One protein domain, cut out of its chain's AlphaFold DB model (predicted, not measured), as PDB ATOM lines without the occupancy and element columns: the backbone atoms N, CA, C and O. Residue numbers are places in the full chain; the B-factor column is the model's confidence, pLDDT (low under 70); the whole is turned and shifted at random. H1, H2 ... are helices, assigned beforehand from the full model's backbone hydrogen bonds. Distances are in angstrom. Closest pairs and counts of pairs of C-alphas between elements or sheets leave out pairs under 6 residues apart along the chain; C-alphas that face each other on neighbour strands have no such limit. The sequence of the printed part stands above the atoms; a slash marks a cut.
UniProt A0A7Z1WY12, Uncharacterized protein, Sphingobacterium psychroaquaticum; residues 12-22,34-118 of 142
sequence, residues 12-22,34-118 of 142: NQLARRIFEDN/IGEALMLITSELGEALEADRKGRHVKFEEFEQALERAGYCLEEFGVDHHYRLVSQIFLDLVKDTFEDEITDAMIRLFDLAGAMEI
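Overview. This is residues 12 to 22 and 34 to 118 of the 142 residues of an uncharacterized protein of Sphingobacterium psychroaquaticum (UniProt A0A7Z1WY12). Two long helices, H2 and H5, lie side by side and run opposite ways, with H1 crossing the far part of H5 at about a right angle. Near the end where H2 finishes and H5 starts, a smaller helical hairpin, H3 and H4, forms a second lobe, and residues 75 to 81 of its long loop stick out. The printed part has 96 residues with five named helices, H1 to H5 in chain order, and no named strand; the class is all helix. It is only just loose, close to compact, with a radius of gyration of the C-alphas of 15.2 A and spans of 43 by 34 by 19 A.

Along the chain. Begin with the longest helix, H2, residues 34 to 53: find C-alpha 34 at (-8.509, 42.615, 46.292), from where it runs 29.1 A to C-alpha 53 at (14.495, 37.607, 29.110). H5, residues 98 to 115, runs 26.1 A and ends at C-alpha 115 at (-15.890, 35.877, 41.650). H1 holds residues 12 to 22 over 15.4 A. H3 holds residues 60 to 69 over 14.1 A, and H4 residues 83 to 93 over 15.5 A.

Arrangement. Look first at H2 and H5, which touch at a shallow tilt of 13 degrees, opposite ways; their closest C-alphas, those of Ala 48 and Phe 98, are 4.6 A apart. H1 touches H5 about perpendicular, at 87 degrees, and H5 touches H1 with residues 107 to 115 alone; the closest C-alphas are those of Ala 15 and Phe 110, 4.4 A apart. H3 and H4 form a helical hairpin and touch at a tilt of 38 degrees, only just steep, opposite ways; their closest C-alphas, those of Phe 63 and Leu 93, are 6.1 A apart. The helix packing is only just mostly crossed, with 1 of 3 touching pairs at a shallow tilt. H3 is apart from H2 and H5, and so is H4. In H1, H3, H4 and H5 each O i to N i+4 pair is within hydrogen-bond range; in H2, 15 of 16 are.

Size, cuts and confidence. The two C-alphas farthest apart are those of Gly 35 and Arg 69, at 43.7 A. Residues 23 to 33 are cut out and not printed, and C-alphas 22 and 34 are 16.1 A apart across the cut. Of the links printed whole, H3 to H4 is long, with residues 70 to 82; H2 to H3 is short and H4 to H5 tight. Look for low confidence at residues 73 to 82, where pLDDT is under 70; the mean of the printed part is 90.6.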
ATOM      1  N   ASN A  12     -17.404  35.562  29.622       94.81
ATOM      2  CA  ASN A  12     -18.162  35.516  30.873       94.81
ATOM      3  C   ASN A  12     -18.386  34.065  31.332       94.81
ATOM      4  O   ASN A  12     -18.276  33.752  32.517       94.81
ATOM      5  N   GLN A  13     -18.654  33.156  30.387       94.31
ATOM      6  CA  GLN A  13     -18.796  31.728  30.674       94.31
ATOM      7  C   GLN A  13     -17.466  31.110  31.125       94.31
ATOM      8  O   GLN A  13     -17.450  30.334  32.079       94.31
ATOM      9  N   LEU A  14     -16.360  31.480  30.475       93.75
ATOM     10  CA  LEU A  14     -15.012  31.062  30.851       93.75
ATOM     11  C   LEU A  14     -14.648  31.545  32.259       93.75
ATOM     12  O   LEU A  14     -14.251  30.732  33.088       93.75
ATOM     13  N   ALA A  15     -14.838  32.834  32.549       96.62
ATOM     14  CA  ALA A  15     -14.573  33.425  33.860       96.62
ATOM     15  C   ALA A  15     -15.367  32.732  34.966       96.62
ATOM     16  O   ALA A  15     -14.803  32.316  35.978       96.62
ATOM     17  N   ARG A  16     -16.663  32.503  34.727       96.44
ATOM     18  CA  ARG A  16     -17.512  31.742  35.642       96.44
ATOM     19  C   ARG A  16     -16.998  30.321  35.856       96.44
ATOM     20  O   ARG A  16     -16.942  29.868  36.994       96.44
ATOM     21  N   ARG A  17     -16.607  29.617  34.791       95.31
ATOM     22  CA  ARG A  17     -16.107  28.241  34.897       95.31
ATOM     23  C   ARG A  17     -14.798  28.163  35.685       95.31
ATOM     24  O   ARG A  17     -14.669  27.287  36.535       95.31
ATOM     25  N   ILE A  18     -13.860  29.072  35.419       96.38
ATOM     26  CA  ILE A  18     -12.590  29.169  36.151       96.38
ATOM     27  C   ILE A  18     -12.863  29.413  37.638       96.38
ATOM     28  O   ILE A  18     -12.361  28.663  38.475       96.38
ATOM     29  N   PHE A  19     -13.711  30.396  37.953       97.31
ATOM     30  CA  PHE A  19     -14.102  30.703  39.326       97.31
ATOM     31  C   PHE A  19     -14.728  29.497  40.036       97.31
ATOM     32  O   PHE A  19     -14.293  29.124  41.125       97.31
ATOM     33  N   GLU A  20     -15.704  28.834  39.411       96.75
ATOM     34  CA  GLU A  20     -16.359  27.651  39.979       96.75
ATOM     35  C   GLU A  20     -15.365  26.504  40.236       96.75
ATOM     36  O   GLU A  20     -15.475  25.798  41.241       96.75
ATOM     37  N   ASP A  21     -14.380  26.301  39.358       95.06
ATOM     38  CA  ASP A  21     -13.367  25.257  39.528       95.06
ATOM     39  C   ASP A  21     -12.323  25.616  40.601       95.06
ATOM     40  O   ASP A  21     -11.903  24.736  41.359       95.06
ATOM     41  N   ASN A  22     -11.954  26.891  40.748       96.25
ATOM     42  CA  ASN A  22     -11.080  27.359  41.828       96.25
ATOM     43  C   ASN A  22     -11.786  27.380  43.188       96.25
ATOM     44  O   ASN A  22     -11.180  27.033  44.206       96.25
ATOM     45  N   ILE A  34      -8.718  42.068  47.642       96.06
ATOM     46  CA  ILE A  34      -8.509  42.615  46.292       96.06
ATOM     47  C   ILE A  34      -7.036  42.961  46.038       96.06
ATOM     48  O   ILE A  34      -6.539  42.732  44.941       96.06
ATOM     49  N   GLY A  35      -6.321  43.489  47.036       97.44
ATOM     50  CA  GLY A  35      -4.908  43.834  46.882       97.44
ATOM     51  C   GLY A  35      -4.035  42.607  46.623       97.44
ATOM     52  O   GLY A  35      -3.174  42.639  45.750       97.44
ATOM     53  N   GLU A  36      -4.300  41.512  47.335       96.62
ATOM     54  CA  GLU A  36      -3.614  40.232  47.135       96.62
ATOM     55  C   GLU A  36      -3.902  39.655  45.746       96.62
ATOM     56  O   GLU A  36      -2.968  39.343  45.011       96.62
ATOM     57  N   ALA A  37      -5.175  39.608  45.341       96.75
ATOM     58  CA  ALA A  37      -5.571  39.105  44.028       96.75
ATOM     59  C   ALA A  37      -4.914  39.894  42.880       96.75
ATOM     60  O   ALA A  37      -4.361  39.308  41.950       96.75
ATOM     61  N   LEU A  38      -4.911  41.230  42.966       97.88
ATOM     62  CA  LEU A  38      -4.263  42.090  41.972       97.88
ATOM     63  C   LEU A  38      -2.744  41.890  41.929       97.88
ATOM     64  O   LEU A  38      -2.151  41.922  40.847       97.88
ATOM     65  N   MET A  39      -2.108  41.676  43.083       98.25
ATOM     66  CA  MET A  39      -0.669  41.436  43.132       98.25
ATOM     67  C   MET A  39      -0.280  40.063  42.592       98.25
ATOM     68  O   MET A  39       0.740  39.989  41.917       98.25
ATOM     69  N   LEU A  40      -1.097  39.026  42.803       97.38
ATOM     70  CA  LEU A  40      -0.898  37.716  42.178       97.38
ATOM     71  C   LEU A  40      -0.988  37.801  40.649       97.38
ATOM     72  O   LEU A  40      -0.146  37.253  39.957       97.38
ATOM     73  N   ILE A  41      -1.958  38.541  40.100       98.25
ATOM     74  CA  ILE A  41      -2.035  38.770  38.642       98.25
ATOM     75  C   ILE A  41      -0.784  39.509  38.144       98.25
ATOM     76  O   ILE A  41      -0.233  39.194  37.093       98.25
ATOM     77  N   THR A  42      -0.343  40.518  38.896       98.31
ATOM     78  CA  THR A  42       0.816  41.335  38.519       98.31
ATOM     79  C   THR A  42       2.118  40.536  38.572       98.31
ATOM     80  O   THR A  42       2.993  40.775  37.740       98.31
ATOM     81  N   SER A  43       2.266  39.602  39.519       98.25
ATOM     82  CA  SER A  43       3.469  38.773  39.616       98.25
ATOM     83  C   SER A  43       3.624  37.838  38.422       98.25
ATOM     84  O   SER A  43       4.732  37.789  37.901       98.25
ATOM     85  N   GLU A  44       2.543  37.242  37.901       98.50
ATOM     86  CA  GLU A  44       2.628  36.373  36.705       98.50
ATOM     87  C   GLU A  44       3.154  37.138  35.482       98.50
ATOM     88  O   GLU A  44       3.955  36.637  34.699       98.50
ATOM     89  N   LEU A  45       2.808  38.423  35.344       98.50
ATOM     90  CA  LEU A  45       3.384  39.268  34.289       98.50
ATOM     91  C   LEU A  45       4.887  39.531  34.494       98.50
ATOM     92  O   LEU A  45       5.623  39.742  33.527       98.50
ATOM     93  N   GLY A  46       5.350  39.538  35.746       98.38
ATOM     94  CA  GLY A  46       6.770  39.575  36.085       98.38
ATOM     95  C   GLY A  46       7.487  38.272  35.720       98.38
ATOM     96  O   GLY A  46       8.587  38.327  35.166       98.38
ATOM     97  N   GLU A  47       6.854  37.125  35.968       98.50
ATOM     98  CA  GLU A  47       7.360  35.802  35.583       98.50
ATOM     99  C   GLU A  47       7.435  35.662  34.057       98.50
ATOM    100  O   GLU A  47       8.468  35.236  33.528       98.50
ATOM    101  N   ALA A  48       6.426  36.160  33.334       98.50
ATOM    102  CA  ALA A  48       6.439  36.246  31.875       98.50
ATOM    103  C   ALA A  48       7.642  37.059  31.369       98.50
ATOM    104  O   ALA A  48       8.409  36.590  30.526       98.50
ATOM    105  N   LEU A  49       7.876  38.256  31.922       98.44
ATOM    106  CA  LEU A  49       9.048  39.069  31.570       98.44
ATOM    107  C   LEU A  49      10.368  38.336  31.862       98.44
ATOM    108  O   LEU A  49      11.333  38.446  31.102       98.44
ATOM    109  N   GLU A  50      10.439  37.594  32.966       98.62
ATOM    110  CA  GLU A  50      11.615  36.792  33.284       98.62
ATOM    111  C   GLU A  50      11.826  35.645  32.285       98.62
ATOM    112  O   GLU A  50      12.972  35.392  31.892       98.62
ATOM    113  N   ALA A  51      10.756  34.968  31.865       98.38
ATOM    114  CA  ALA A  51      10.798  33.912  30.862       98.38
ATOM    115  C   ALA A  51      11.271  34.441  29.498       98.38
ATOM    116  O   ALA A  51      12.224  33.885  28.944       98.38
ATOM    117  N   ASP A  52      10.716  35.561  29.026       98.31
ATOM    118  CA  ASP A  52      11.128  36.242  27.787       98.31
ATOM    119  C   ASP A  52      12.614  36.636  27.823       98.31
ATOM    120  O   ASP A  52      13.391  36.285  26.935       98.31
ATOM    121  N   ARG A  53      13.077  37.242  28.928       98.38
ATOM    122  CA  ARG A  53      14.495  37.607  29.110       98.38
ATOM    123  C   ARG A  53      15.437  36.399  29.047       98.38
ATOM    124  O   ARG A  53      16.613  36.550  28.711       98.38
ATOM    125  N   LYS A  54      14.951  35.211  29.417       98.25
ATOM    126  CA  LYS A  54      15.689  33.942  29.336       98.25
ATOM    127  C   LYS A  54      15.496  33.222  27.993       98.25
ATOM    128  O   LYS A  54      16.104  32.172  27.804       98.25
ATOM    129  N   GLY A  55      14.684  33.756  27.080       97.38
ATOM    130  CA  GLY A  55      14.334  33.124  25.808       97.38
ATOM    131  C   GLY A  55      13.489  31.858  25.970       97.38
ATOM    132  O   GLY A  55      13.551  30.974  25.116       97.38
ATOM    133  N   ARG A  56      12.745  31.731  27.078       97.56
ATOM    134  CA  ARG A  56      11.864  30.588  27.342       97.56
ATOM    135  C   ARG A  56      10.507  30.833  26.695       97.56
ATOM    136  O   ARG A  56       9.655  31.493  27.283       97.56
ATOM    137  N   HIS A  57      10.322  30.270  25.510       97.19
ATOM    138  CA  HIS A  57       9.054  30.270  24.787       97.19
ATOM    139  C   HIS A  57       8.617  28.842  24.520       97.19
ATOM    140  O   HIS A  57       9.447  27.987  24.189       97.19
ATOM    141  N   VAL A  58       7.320  28.599  24.647       94.94
ATOM    142  CA  VAL A  58       6.744  27.309  24.288       94.94
ATOM    143  C   VAL A  58       6.831  27.104  22.778       94.94
ATOM    144  O   VAL A  58       6.672  28.030  21.979       94.94
ATOM    145  N   LYS A  59       7.052  25.856  22.376       92.56
ATOM    146  CA  LYS A  59       6.848  25.401  21.001       92.56
ATOM    147  C   LYS A  59       5.730  24.376  21.023       92.56
ATOM    148  O   LYS A  59       5.965  23.205  21.323       92.56
ATOM    149  N   PHE A  60       4.505  24.828  20.775       87.25
ATOM    150  CA  PHE A  60       3.325  23.977  20.915       87.25
ATOM    151  C   PHE A  60       3.376  22.745  20.008       87.25
ATOM    152  O   PHE A  60       2.904  21.689  20.411       87.25
ATOM    153  N   GLU A  61       4.053  22.820  18.862       91.19
ATOM    154  CA  GLU A  61       4.246  21.664  17.988       91.19
ATOM    155  C   GLU A  61       5.052  20.544  18.671       91.19
ATOM    156  O   GLU A  61       4.801  19.364  18.431       91.19
ATOM    157  N   GLU A  62       6.024  20.881  19.528       92.62
ATOM    158  CA  GLU A  62       6.790  19.887  20.297       92.62
ATOM    159  C   GLU A  62       5.920  19.255  21.398       92.62
ATOM    160  O   GLU A  62       6.008  18.049  21.637       92.62
ATOM    161  N   PHE A  63       5.040  20.047  22.019       89.56
ATOM    162  CA  PHE A  63       4.070  19.581  23.011       89.56
ATOM    163  C   PHE A  63       3.024  18.636  22.402       89.56
ATOM    164  O   PHE A  63       2.831  17.529  22.906       89.56
ATOM    165  N   GLU A  64       2.408  19.021  21.284       88.00
ATOM    166  CA  GLU A  64       1.433  18.201  20.552       88.00
ATOM    167  C   GLU A  64       2.048  16.865  20.117       88.00
ATOM    168  O   GLU A  64       1.497  15.802  20.401       88.00
ATOM    169  N   GLN A  65       3.253  16.891  19.537       91.31
ATOM    170  CA  GLN A  65       3.966  15.667  19.157       91.31
ATOM    171  C   GLN A  65       4.292  14.771  20.357       91.31
ATOM    172  O   GLN A  65       4.282  13.544  20.233       91.31
ATOM    173  N   ALA A  66       4.634  15.350  21.512       90.31
ATOM    174  CA  ALA A  66       4.900  14.581  22.723       90.31
ATOM    175  C   ALA A  66       3.630  13.885  23.237       90.31
ATOM    176  O   ALA A  66       3.694  12.712  23.615       90.31
ATOM    177  N   LEU A  67       2.480  14.566  23.185       87.44
ATOM    178  CA  LEU A  67       1.182  13.980  23.520       87.44
ATOM    179  C   LEU A  67       0.798  12.850  22.558       87.44
ATOM    180  O   LEU A  67       0.468  11.756  23.018       87.44
ATOM    181  N   GLU A  68       0.923  13.070  21.248       88.00
ATOM    182  CA  GLU A  68       0.619  12.059  20.228       88.00
ATOM    183  C   GLU A  68       1.483  10.803  20.396       88.00
ATOM    184  O   GLU A  68       0.971   9.681  20.399       88.00
ATOM    185  N   ARG A  69       2.798  10.966  20.609       89.12
ATOM    186  CA  ARG A  69       3.723   9.843  20.870       89.12
ATOM    187  C   ARG A  69       3.378   9.084  22.145       89.12
ATOM    188  O   ARG A  69       3.637   7.885  22.231       89.12
ATOM    189  N   ALA A  70       2.823   9.780  23.129       85.38
ATOM    190  CA  ALA A  70       2.353   9.195  24.371       85.38
ATOM    191  C   ALA A  70       0.952   8.555  24.243       85.38
ATOM    192  O   ALA A  70       0.492   7.923  25.194       85.38
ATOM    193  N   GLY A  71       0.315   8.650  23.068       85.00
ATOM    194  CA  GLY A  71      -0.976   8.040  22.755       85.00
ATOM    195  C   GLY A  71      -2.190   8.903  23.108       85.00
ATOM    196  O   GLY A  71      -3.274   8.348  23.276       85.00
ATOM    197  N   TYR A  72      -2.027  10.223  23.236       77.88
ATOM    198  CA  TYR A  72      -3.103  11.162  23.579       77.88
ATOM    199  C   TYR A  72      -3.433  12.102  22.422       77.88
ATOM    200  O   TYR A  72      -2.539  12.540  21.702       77.88
ATOM    201  N   CYS A  73      -4.713  12.457  22.303       69.12
ATOM    202  CA  CYS A  73      -5.194  13.535  21.441       69.12
ATOM    203  C   CYS A  73      -5.902  14.595  22.301       69.12
ATOM    204  O   CYS A  73      -6.643  14.247  23.224       69.12
ATOM    205  N   LEU A  74      -5.678  15.879  22.012       62.50
ATOM    206  CA  LEU A  74      -6.280  17.028  22.706       62.50
ATOM    207  C   LEU A  74      -7.737  17.252  22.264       62.50
ATOM    208  O   LEU A  74      -8.079  18.315  21.756       62.50
ATOM    209  N   GLU A  75      -8.605  16.255  22.412       56.03
ATOM    210  CA  GLU A  75     -10.006  16.377  21.977       56.03
ATOM    211  C   GLU A  75     -10.998  16.444  23.144       56.03
ATOM    212  O   GLU A  75     -12.068  17.030  22.992       56.03
ATOM    213  N   GLU A  76     -10.642  15.962  24.340       54.06
ATOM    214  CA  GLU A  76     -11.541  16.014  25.499       54.06
ATOM    215  C   GLU A  76     -10.821  16.411  26.795       54.06
ATOM    216  O   GLU A  76      -9.882  15.760  27.254       54.06
ATOM    217  N   PHE A  77     -11.315  17.483  27.427       42.94
ATOM    218  CA  PHE A  77     -11.038  17.813  28.826       42.94
ATOM    219  C   PHE A  77     -11.661  16.726  29.718       42.94
ATOM    220  O   PHE A  77     -12.801  16.844  30.166       42.94
ATOM    221  N   GLY A  78     -10.916  15.651  29.963       51.00
ATOM    222  CA  GLY A  78     -11.332  14.541  30.813       51.00
ATOM    223  C   GLY A  78     -10.277  14.227  31.864       51.00
ATOM    224  O   GLY A  78      -9.107  14.018  31.549       51.00
ATOM    225  N   VAL A  79     -10.684  14.177  33.134       50.94
ATOM    226  CA  VAL A  79      -9.847  13.639  34.211       50.94
ATOM    227  C   VAL A  79      -9.942  12.118  34.133       50.94
ATOM    228  O   VAL A  79     -10.748  11.511  34.830       50.94
ATOM    229  N   ASP A  80      -9.157  11.507  33.252       52.59
ATOM    230  CA  ASP A  80      -8.996  10.055  33.216       52.59
ATOM    231  C   ASP A  80      -7.539   9.657  33.500       52.59
ATOM    232  O   ASP A  80      -6.671  10.528  33.603       52.59
ATOM    233  N   HIS A  81      -7.293   8.356  33.699       53.59
ATOM    234  CA  HIS A  81      -6.137   7.663  34.322       53.59
ATOM    235  C   HIS A  81      -4.697   8.128  33.980       53.59
ATOM    236  O   HIS A  81      -3.721   7.625  34.544       53.59
ATOM    237  N   HIS A  82      -4.544   9.109  33.103       62.81
ATOM    238  CA  HIS A  82      -3.313   9.576  32.487       62.81
ATOM    239  C   HIS A  82      -2.903  11.002  32.871       62.81
ATOM    240  O   HIS A  82      -1.880  11.483  32.382       62.81
ATOM    241  N   TYR A  83      -3.633  11.640  33.797       70.81
ATOM    242  CA  TYR A  83      -3.318  12.971  34.338       70.81
ATOM    243  C   TYR A  83      -1.821  13.159  34.618       70.81
ATOM    244  O   TYR A  83      -1.235  14.138  34.182       70.81
ATOM    245  N   ARG A  84      -1.160  12.177  35.251       80.06
ATOM    246  CA  ARG A  84       0.268  12.289  35.593       80.06
ATOM    247  C   ARG A  84       1.180  12.469  34.381       80.06
ATOM    248  O   ARG A  84       2.122  13.245  34.465       80.06
ATOM    249  N   LEU A  85       0.940  11.738  33.293       83.94
ATOM    250  CA  LEU A  85       1.809  11.789  32.117       83.94
ATOM    251  C   LEU A  85       1.600  13.091  31.346       83.94
ATOM    252  O   LEU A  85       2.572  13.758  31.014       83.94
ATOM    253  N   VAL A  86       0.344  13.490  31.136       83.69
ATOM    254  CA  VAL A  86       0.015  14.773  30.495       83.69
ATOM    255  C   VAL A  86       0.550  15.944  31.323       83.69
ATOM    256  O   VAL A  86       1.173  16.846  30.771       83.69
ATOM    257  N   SER A  87       0.393  15.902  32.652       87.12
ATOM    258  CA  SER A  87       0.984  16.895  33.550       87.12
ATOM    259  C   SER A  87       2.503  16.933  33.444       87.12
ATOM    260  O   SER A  87       3.062  18.020  33.417       87.12
ATOM    261  N   GLN A  88       3.181  15.785  33.347       90.38
ATOM    262  CA  GLN A  88       4.635  15.774  33.188       90.38
ATOM    263  C   GLN A  88       5.067  16.401  31.857       90.38
ATOM    264  O   GLN A  88       5.967  17.229  31.846       90.38
ATOM    265  N   ILE A  89       4.389  16.074  30.753       91.50
ATOM    266  CA  ILE A  89       4.681  16.654  29.433       91.50
ATOM    267  C   ILE A  89       4.480  18.177  29.455       91.50
ATOM    268  O   ILE A  89       5.292  18.916  28.902       91.50
ATOM    269  N   PHE A  90       3.435  18.657  30.132       92.62
ATOM    270  CA  PHE A  90       3.218  20.087  30.341       92.62
ATOM    271  C   PHE A  90       4.351  20.728  31.155       92.62
ATOM    272  O   PHE A  90       4.893  21.750  30.742       92.62
ATOM    273  N   LEU A  91       4.740  20.117  32.281       94.31
ATOM    274  CA  LEU A  91       5.836  20.614  33.121       94.31
ATOM    275  C   LEU A  91       7.164  20.693  32.359       94.31
ATOM    276  O   LEU A  91       7.941  21.612  32.593       94.31
ATOM    277  N   ASP A  92       7.413  19.753  31.449       94.31
ATOM    278  CA  ASP A  92       8.673  19.679  30.711       94.31
ATOM    279  C   ASP A  92       8.734  20.653  29.522       94.31
ATOM    280  O   ASP A  92       9.818  21.122  29.174       94.31
ATOM    281  N   LEU A  93       7.597  20.925  28.867       94.88
ATOM    282  CA  LEU A  93       7.567  21.614  27.568       94.88
ATOM    283  C   LEU A  93       6.872  22.977  27.582       94.88
ATOM    284  O   LEU A  93       7.099  23.772  26.670       94.88
ATOM    285  N   VAL A  94       6.016  23.238  28.570       95.81
ATOM    286  CA  VAL A  94       5.146  24.424  28.610       95.81
ATOM    287  C   VAL A  94       5.372  25.249  29.870       95.81
ATOM    288  O   VAL A  94       5.438  26.471  29.771       95.81
ATOM    289  N   LYS A  95       5.522  24.617  31.039       97.06
ATOM    290  CA  LYS A  95       5.651  25.348  32.305       97.06
ATOM    291  C   LYS A  95       6.843  26.319  32.287       97.06
ATOM    292  O   LYS A  95       7.911  26.001  31.765       97.06
ATOM    293  N   ASP A  96       6.660  27.493  32.888       97.19
ATOM    294  CA  ASP A  96       7.667  28.562  33.035       97.19
ATOM    295  C   ASP A  96       8.104  29.214  31.705       97.19
ATOM    296  O   ASP A  96       9.166  29.858  31.620       97.19
ATOM    297  N   THR A  97       7.309  29.032  30.651       98.31
ATOM    298  CA  THR A  97       7.465  29.732  29.370       98.31
ATOM    299  C   THR A  97       6.708  31.055  29.376       98.31
ATOM    300  O   THR A  97       5.774  31.251  30.145       98.31
ATOM    301  N   PHE A  98       7.096  31.982  28.501       98.25
ATOM    302  CA  PHE A  98       6.430  33.276  28.376       98.25
ATOM    303  C   PHE A  98       4.911  33.139  28.180       98.25
ATOM    304  O   PHE A  98       4.132  33.844  28.817       98.25
ATOM    305  N   GLU A  99       4.484  32.223  27.312       97.88
ATOM    306  CA  GLU A  99       3.078  32.003  26.977       97.88
ATOM    307  C   GLU A  99       2.283  31.373  28.133       97.88
ATOM    308  O   GLU A  99       1.109  31.707  28.319       97.88
ATOM    309  N   ASP A 100       2.923  30.502  28.919       97.81
ATOM    310  CA  ASP A 100       2.361  29.907  30.137       97.81
ATOM    311  C   ASP A 100       2.070  30.982  31.187       97.81
ATOM    312  O   ASP A 100       0.931  31.129  31.622       97.81
ATOM    313  N   GLU A 101       3.045  31.840  31.484       98.56
ATOM    314  CA  GLU A 101       2.886  32.888  32.502       98.56
ATOM    315  C   GLU A 101       1.861  33.966  32.100       98.56
ATOM    316  O   GLU A 101       1.107  34.492  32.925       98.56
ATOM    317  N   ILE A 102       1.750  34.274  30.801       98.25
ATOM    318  CA  ILE A 102       0.655  35.114  30.288       98.25
ATOM    319  C   ILE A 102      -0.702  34.432  30.512       98.25
ATOM    320  O   ILE A 102      -1.682  35.099  30.861       98.25
ATOM    321  N   THR A 103      -0.767  33.114  30.328       97.31
ATOM    322  CA  THR A 103      -1.982  32.329  30.554       97.31
ATOM    323  C   THR A 103      -2.345  32.290  32.039       97.31
ATOM    324  O   THR A 103      -3.514  32.508  32.367       97.31
ATOM    325  N   ASP A 104      -1.376  32.133  32.939       98.19
ATOM    326  CA  ASP A 104      -1.593  32.199  34.388       98.19
ATOM    327  C   ASP A 104      -2.147  33.570  34.813       98.19
ATOM    328  O   ASP A 104      -3.149  33.645  35.537       98.19
ATOM    329  N   ALA A 105      -1.610  34.668  34.264       98.44
ATOM    330  CA  ALA A 105      -2.154  36.010  34.488       98.44
ATOM    331  C   ALA A 105      -3.619  36.131  34.021       98.44
ATOM    332  O   ALA A 105      -4.462  36.711  34.716       98.44
ATOM    333  N   MET A 106      -3.943  35.574  32.847       98.00
ATOM    334  CA  MET A 106      -5.305  35.573  32.302       98.00
ATOM    335  C   MET A 106      -6.266  34.746  33.157       98.00
ATOM    336  O   MET A 106      -7.369  35.213  33.446       98.00
ATOM    337  N   ILE A 107      -5.863  33.549  33.587       97.81
ATOM    338  CA  ILE A 107      -6.679  32.674  34.436       97.81
ATOM    339  C   ILE A 107      -7.000  33.378  35.751       97.81
ATOM    340  O   ILE A 107      -8.163  33.403  36.146       97.81
ATOM    341  N   ARG A 108      -6.018  34.016  36.399       98.12
ATOM    342  CA  ARG A 108      -6.255  34.778  37.637       98.12
ATOM    343  C   ARG A 108      -7.164  35.984  37.429       98.12
ATOM    344  O   ARG A 108      -8.009  36.271  38.275       98.12
ATOM    345  N   LEU A 109      -7.021  36.689  36.307       98.06
ATOM    346  CA  LEU A 109      -7.892  37.815  35.976       98.06
ATOM    347  C   LEU A 109      -9.343  37.358  35.769       98.06
ATOM    348  O   LEU A 109     -10.270  38.002  36.260       98.06
ATOM    349  N   PHE A 110      -9.538  36.242  35.066       97.56
ATOM    350  CA  PHE A 110     -10.857  35.658  34.839       97.56
ATOM    351  C   PHE A 110     -11.461  35.041  36.102       97.56
ATOM    352  O   PHE A 110     -12.661  35.193  36.312       97.56
ATOM    353  N   ASP A 111     -10.656  34.419  36.962       97.94
ATOM    354  CA  ASP A 111     -11.072  33.941  38.285       97.94
ATOM    355  C   ASP A 111     -11.632  35.089  39.134       97.94
ATOM    356  O   ASP A 111     -12.771  35.026  39.599       97.94
ATOM    357  N   LEU A 112     -10.874  36.186  39.250       98.00
ATOM    358  CA  LEU A 112     -11.298  37.379  39.981       98.00
ATOM    359  C   LEU A 112     -12.570  37.989  39.382       98.00
ATOM    360  O   LEU A 112     -13.486  38.362  40.113       98.00
ATOM    361  N   ALA A 113     -12.649  38.083  38.056       97.56
ATOM    362  CA  ALA A 113     -13.826  38.622  37.392       97.56
ATOM    363  C   ALA A 113     -15.068  37.739  37.571       97.56
ATOM    364  O   ALA A 113     -16.158  38.272  37.773       97.56
ATOM    365  N   GLY A 114     -14.903  36.412  37.544       97.19
ATOM    366  CA  GLY A 114     -15.966  35.455  37.836       97.19
ATOM    367  C   GLY A 114     -16.466  35.586  39.274       97.19
ATOM    368  O   GLY A 114     -17.671  35.674  39.490       97.19
ATOM    369  N   ALA A 115     -15.552  35.693  40.240       96.81
ATOM    370  CA  ALA A 115     -15.890  35.877  41.650       96.81
ATOM    371  C   ALA A 115     -16.604  37.203  41.947       96.81
ATOM    372  O   ALA A 115     -17.446  37.277  42.840       96.81
ATOM    373  N   MET A 116     -16.259  38.259  41.208       96.69
ATOM    374  CA  MET A 116     -16.860  39.589  41.336       96.69
ATOM    375  C   MET A 116     -18.096  39.791  40.445       96.69
ATOM    376  O   MET A 116     -18.632  40.897  40.416       96.69
ATOM    377  N   GLU A 117     -18.523  38.761  39.705       96.50
ATOM    378  CA  GLU A 117     -19.645  38.814  38.758       96.50
ATOM    379  C   GLU A 117     -19.517  39.957  37.724       96.50
ATOM    380  O   GLU A 117     -20.491  40.612  37.350       96.50
ATOM    381  N   ILE A 118     -18.293  40.220  37.254       96.94
ATOM    382  CA  ILE A 118     -18.021  41.273  36.269       96.94
ATOM    383  C   ILE A 118     -18.433  40.790  34.874       96.94
ATOM    384  O   ILE A 118     -17.905  39.798  34.374       96.94
TER     385      ILE A 118